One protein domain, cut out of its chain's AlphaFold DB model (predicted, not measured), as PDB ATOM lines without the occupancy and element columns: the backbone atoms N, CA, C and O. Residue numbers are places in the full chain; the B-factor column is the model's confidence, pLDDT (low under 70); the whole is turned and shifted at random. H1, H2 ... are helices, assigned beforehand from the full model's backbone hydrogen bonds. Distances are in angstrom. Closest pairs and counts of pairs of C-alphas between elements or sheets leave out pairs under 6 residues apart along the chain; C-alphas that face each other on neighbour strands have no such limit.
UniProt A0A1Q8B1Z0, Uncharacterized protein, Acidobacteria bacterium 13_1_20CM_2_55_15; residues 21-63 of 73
ATOM      1  N   TRP A  21     143.688 102.521 143.901       92.06
ATOM      2  CA  TRP A  21     144.890 102.027 144.566       92.06
ATOM      3  C   TRP A  21     144.619 101.870 146.060       92.06
ATOM      4  O   TRP A  21     144.104 102.787 146.696       92.06
ATOM      5  N   VAL A  22     144.969 100.714 146.621       91.25
ATOM      6  CA  VAL A  22     144.816 100.424 148.052       91.25
ATOM      7  C   VAL A  22     146.186 100.116 148.633       91.25
ATOM      8  O   VAL A  22     146.881  99.221 148.154       91.25
ATOM      9  N   LEU A  23     146.565 100.847 149.680       91.44
ATOM     10  CA  LEU A  23     147.797 100.618 150.423       91.44
ATOM     11  C   LEU A  23     147.481  99.885 151.729       91.44
ATOM     12  O   LEU A  23     146.719 100.379 152.557       91.44
ATOM     13  N   SER A  24     148.072  98.705 151.912       92.00
ATOM     14  CA  SER A  24     147.926  97.899 153.127       92.00
ATOM     15  C   SER A  24     149.253  97.800 153.868       92.00
ATOM     16  O   SER A  24     150.289  97.550 153.260       92.00
ATOM     17  N   PHE A  25     149.212  97.945 155.193       92.81
ATOM     18  CA  PHE A  25     150.397  97.865 156.051       92.81
ATOM     19  C   PHE A  25     150.412  96.588 156.900       92.81
ATOM     20  O   PHE A  25     149.335  96.069 157.215       92.81
ATOM     21  N   PRO A  26     151.589  96.104 157.337       93.56
ATOM     22  CA  PRO A  26     151.719  95.142 158.430       93.56
ATOM     23  C   PRO A  26     151.012  95.620 159.703       93.56
ATOM     24  O   PRO A  26     150.942  96.819 159.973       93.56
ATOM     25  N   HIS A  27     150.518  94.681 160.513       91.44
ATOM     26  CA  HIS A  27     149.701  94.985 161.694       91.44
ATOM     27  C   HIS A  27     150.387  95.945 162.685       91.44
ATOM     28  O   HIS A  27     149.763  96.890 163.154       91.44
ATOM     29  N   SER A  28     151.691  95.776 162.916       91.12
ATOM     30  CA  SER A  28     152.494  96.648 163.786       91.12
ATOM     31  C   SER A  28     152.540  98.108 163.319       91.12
ATOM     32  O   SER A  28     152.509  99.022 164.142       91.12
ATOM     33  N   LEU A  29     152.579  98.345 162.005       91.56
ATOM     34  CA  LEU A  29     152.612  99.693 161.433       91.56
ATOM     35  C   LEU A  29     151.235 100.357 161.422       91.56
ATOM     36  O   LEU A  29     151.159 101.575 161.554       91.56
ATOM     37  N   ARG A  30     150.148  99.578 161.333       92.69
ATOM     38  CA  ARG A  30     148.781 100.124 161.387       92.69
ATOM     39  C   ARG A  30     148.530 100.886 162.680       92.69
ATOM     40  O   ARG A  30     147.954 101.962 162.623       92.69
ATOM     41  N   TYR A  31     148.992 100.368 163.819       92.31
ATOM     42  CA  TYR A  31     148.823 101.060 165.097       92.31
ATOM     43  C   TYR A  31     149.606 102.365 165.156       92.31
ATOM     44  O   TYR A  31     149.059 103.375 165.572       92.31
ATOM     45  N   ARG A  32     150.859 102.378 164.685       91.75
ATOM     46  CA  ARG A  32     151.651 103.617 164.653       91.75
ATOM     47  C   ARG A  32     150.987 104.685 163.789       91.75
ATOM     48  O   ARG A  32     150.876 105.824 164.216       91.75
ATOM     49  N   LEU A  33     150.484 104.293 162.621       93.94
ATOM     50  CA  LEU A  33     149.742 105.185 161.734       93.94
ATOM     51  C   LEU A  33     148.414 105.644 162.354       93.94
ATOM     52  O   LEU A  33     148.046 106.800 162.221       93.94
ATOM     53  N   ALA A  34     147.700 104.781 163.076       92.00
ATOM     54  CA  ALA A  34     146.421 105.150 163.679       92.00
ATOM     55  C   ALA A  34     146.534 106.268 164.734       92.00
ATOM     56  O   ALA A  34     145.571 107.006 164.923       92.00
ATOM     57  N   TYR A  35     147.683 106.395 165.408       93.56
ATOM     58  CA  TYR A  35     147.886 107.368 166.490       93.56
ATOM     59  C   TYR A  35     148.785 108.555 166.119       93.56
ATOM     60  O   TYR A  35     148.815 109.534 166.861       93.56
ATOM     61  N   ASP A  36     149.493 108.497 164.990       94.69
ATOM     62  CA  ASP A  36     150.374 109.570 164.524       94.69
ATOM     63  C   ASP A  36     149.876 110.152 163.192       94.69
ATOM     64  O   ASP A  36     150.135 109.630 162.102       94.69
ATOM     65  N   ALA A  37     149.156 111.272 163.287       93.38
ATOM     66  CA  ALA A  37     148.605 111.972 162.131       93.38
ATOM     67  C   ALA A  37     149.687 112.562 161.205       93.38
ATOM     68  O   ALA A  37     149.469 112.655 159.991       93.38
ATOM     69  N   SER A  38     150.850 112.942 161.749       95.88
ATOM     70  CA  SER A  38     151.966 113.440 160.937       95.88
ATOM     71  C   SER A  38     152.517 112.310 160.082       95.88
ATOM     72  O   SER A  38     152.624 112.446 158.864       95.88
ATOM     73  N   LEU A  39     152.753 111.151 160.702       94.88
ATOM     74  CA  LEU A  39     153.230 109.963 160.006       94.88
ATOM     75  C   LEU A  39     152.263 109.524 158.899       94.88
ATOM     76  O   LEU A  39     152.701 109.209 157.794       94.88
ATOM     77  N   VAL A  40     150.951 109.530 159.156       95.69
ATOM     78  CA  VAL A  40     149.942 109.219 158.125       95.69
ATOM     79  C   VAL A  40     150.022 110.188 156.956       95.69
ATOM     80  O   VAL A  40     149.986 109.758 155.803       95.69
ATOM     81  N   THR A  41     150.148 111.482 157.242       95.81
ATOM     82  CA  THR A  41     150.234 112.517 156.209       95.81
ATOM     83  C   THR A  41     151.465 112.313 155.329       95.81
ATOM     84  O   THR A  41     151.362 112.356 154.102       95.81
ATOM     85  N   ASP A  42     152.617 112.027 155.933       96.44
ATOM     86  CA  ASP A  42     153.865 111.806 155.203       96.44
ATOM     87  C   ASP A  42     153.821 110.526 154.365       96.44
ATOM     88  O   ASP A  42     154.216 110.523 153.197       96.44
ATOM     89  N   VAL A  43     153.257 109.451 154.916       95.69
ATOM     90  CA  VAL A  43     153.071 108.190 154.194       95.69
ATOM     91  C   VAL A  43     152.104 108.353 153.021       95.69
ATOM     92  O   VAL A  43     152.385 107.857 151.928       95.69
ATOM     93  N   LEU A  44     150.999 109.081 153.201       94.88
ATOM     94  CA  LEU A  44     150.044 109.363 152.129       94.88
ATOM     95  C   LEU A  44     150.678 110.205 151.016       94.88
ATOM     96  O   LEU A  44     150.477 109.913 149.833       94.88
ATOM     97  N   ARG A  45     151.468 111.222 151.380       97.06
ATOM     98  CA  ARG A  45     152.224 112.047 150.427       97.06
ATOM     99  C   ARG A  45     153.204 111.202 149.626       97.06
ATOM    100  O   ARG A  45     153.196 111.275 148.400       97.06
ATOM    101  N   LEU A  46     154.007 110.378 150.300       97.12
ATOM    102  CA  LEU A  46     154.969 109.493 149.647       97.12
ATOM    103  C   LEU A  46     154.262 108.547 148.674       97.12
ATOM    104  O   LEU A  46     154.627 108.491 147.504       97.12
ATOM    105  N   PHE A  47     153.218 107.859 149.139       96.25
ATOM    106  CA  PHE A  47     152.452 106.926 148.319       96.25
ATOM    107  C   PHE A  47     151.894 107.596 147.061       96.25
ATOM    108  O   PHE A  47     152.106 107.113 145.949       96.25
ATOM    109  N   THR A  48     151.242 108.746 147.229       96.31
ATOM    110  CA  THR A  48     150.653 109.509 146.126       96.31
ATOM    111  C   THR A  48     151.726 109.940 145.124       96.31
ATOM    112  O   THR A  48     151.592 109.682 143.928       96.31
ATOM    113  N   ASN A  49     152.841 110.499 145.605       97.12
ATOM    114  CA  ASN A  49     153.960 110.923 144.762       97.12
ATOM    115  C   ASN A  49     154.573 109.759 143.975       97.12
ATOM    116  O   ASN A  49     154.837 109.902 142.782       97.12
ATOM    117  N   THR A  50     154.769 108.599 144.605       97.38
ATOM    118  CA  THR A  50     155.309 107.409 143.935       97.38
ATOM    119  C   THR A  50     154.373 106.904 142.839       97.38
ATOM    120  O   THR A  50     154.833 106.593 141.738       97.38
ATOM    121  N   ILE A  51     153.062 106.861 143.100       96.12
ATOM    122  CA  ILE A  51     152.074 106.455 142.095       96.12
ATOM    123  C   ILE A  51     152.071 107.436 140.919       96.12
ATOM    124  O   ILE A  51     152.191 107.000 139.774       96.12
ATOM    125  N   PHE A  52     152.008 108.747 141.168       95.25
ATOM    126  CA  PHE A  52     152.041 109.740 140.090       95.25
ATOM    127  C   PHE A  52     153.343 109.696 139.294       95.25
ATOM    128  O   PHE A  52     153.298 109.743 138.067       95.25
ATOM    129  N   ALA A  53     154.494 109.552 139.954       95.56
ATOM    130  CA  ALA A  53     155.776 109.409 139.274       95.56
ATOM    131  C   ALA A  53     155.788 108.181 138.350       95.56
ATOM    132  O   ALA A  53     156.169 108.293 137.184       95.56
ATOM    133  N   SER A  54     155.299 107.031 138.830       94.56
ATOM    134  CA  SER A  54     155.177 105.810 138.024       94.56
ATOM    135  C   SER A  54     154.222 105.987 136.839       94.56
ATOM    136  O   SER A  54     154.540 105.578 135.722       94.56
ATOM    137  N   LEU A  55     153.071 106.632 137.052       92.81
ATOM    138  CA  LEU A  55     152.094 106.896 135.995       92.81
ATOM    139  C   LEU A  55     152.644 107.851 134.935       92.81
ATOM    140  O   LEU A  55     152.483 107.581 133.750       92.81
ATOM    141  N   ILE A  56     153.324 108.925 135.338       92.81
ATOM    142  CA  ILE A  56     153.970 109.866 134.413       92.81
ATOM    143  C   ILE A  56     155.055 109.154 133.607       92.81
ATOM    144  O   ILE A  56     155.158 109.371 132.401       92.81
ATOM    145  N   GLN A  57     155.849 108.296 134.250       92.94
ATOM    146  CA  GLN A  57     156.892 107.539 133.568       92.94
ATOM    147  C   GLN A  57     156.302 106.597 132.511       92.94
ATOM    148  O   GLN A  57     156.723 106.636 131.360       92.94
ATOM    149  N   ARG A  58     155.257 105.841 132.861       91.56
ATOM    150  CA  ARG A  58     154.532 104.989 131.906       91.56
ATOM    151  C   ARG A  58     153.882 105.800 130.791       91.56
ATOM    152  O   ARG A  58     153.968 105.428 129.631       91.56
ATOM    153  N   ALA A  59     153.258 106.927 131.116       92.06
ATOM    154  CA  ALA A  59     152.636 107.787 130.118       92.06
ATOM    155  C   ALA A  59     153.661 108.265 129.073       92.06
ATOM    156  O   ALA A  59     153.356 108.267 127.883       92.06
ATOM    157  N   ARG A  60     154.894 108.584 129.495       89.50
ATOM    158  CA  ARG A  60     156.000 108.921 128.582       89.50
ATOM    159  C   ARG A  60     156.392 107.756 127.675       89.50
ATOM    160  O   ARG A  60     156.619 107.984 126.494       89.50
ATOM    161  N   GLU A  61     156.441 106.532 128.200       90.19
ATOM    162  CA  GLU A  61     156.715 105.323 127.402       90.19
ATOM    163  C   GLU A  61     155.647 105.099 126.317       90.19
ATOM    164  O   GLU A  61     155.972 104.676 125.213       90.19
ATOM    165  N   PHE A  62     154.391 105.459 126.596       85.50
ATOM    166  CA  PHE A  62     153.286 105.412 125.632       85.50
ATOM    167  C   PHE A  62     153.139 106.689 124.779       85.50
ATOM    168  O   PHE A  62     152.137 106.850 124.083       85.50
ATOM    169  N   GLY A  63     154.117 107.604 124.810       83.06
ATOM    170  CA  GLY A  63     154.142 108.803 123.963       83.06
ATOM    171  C   GLY A  63     153.214 109.941 124.405       83.06
ATOM    172  O   GLY A  63     152.961 110.860 123.627       83.06
TER     173      GLY A  63
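Overview. This is residues 21 to 63 of the 73 residues of an uncharacterized protein of Acidobacteria bacterium 13_1_20CM_2_55_15 (UniProt A0A1Q8B1Z0). A long straight helix, H2, makes the length of the model, and a short helix, H1, meets it at one end to form a corner like an L. Before H1, the stretch of residues 21 to 26 folds back from the far end of H1 toward the side of H2, while the last part of H2 sticks out alone. The printed part has 43 residues, with two named helices, H1 then H2, and no named strand; the class is all helix. It is only just loose, close to extended, with a radius of gyration of the C-alphas of 13.7 A, and its C-alphas span 43 by 18 by 11 A.

Along the chain. The printed part begins at Trp 21, whose C-alpha is at (144.890, 102.027, 144.566). Residues 21 to 26 belong to no named element. H1 is residues 27 to 35, from C-alpha 27 at (149.701, 94.985, 161.694), and is 13.4 A long from first to last C-alpha. After Asp 36, H2 is residues 37 to 61, 36.3 A long, and ends with C-alpha 61 at (156.715, 105.323, 127.402).

Arrangement. H1 and H2 only just touch, with 3 pairs of C-alphas within 8 A, and touch only at the corner by their link. H2 touches H1 with residues 39 to 40 alone; the closest C-alphas are those of Leu 33 and Val 40, 5.4 A apart. Their lines stand at a steep tilt of 66 degrees, and they run opposite ways. In H2 every O i to N i+4 pair is within hydrogen-bond range; in H1 3 of 5 are, beside 5 of 6 O i to N i+3 pairs.

Size, cuts and confidence. The outline is a rod, and the two C-alphas farthest apart are those of Tyr 35 and Gly 63, 43.0 A. Residues 52 to 63, of which 52 to 61 belong to H2, stand free, as do residues 34 to 39, of which 37 to 39 belong to H2. The link from H1 to H2 is tight, with 1 residue. The printed part has no cut, its mean pLDDT is 93.3, and no printed residue is under 70.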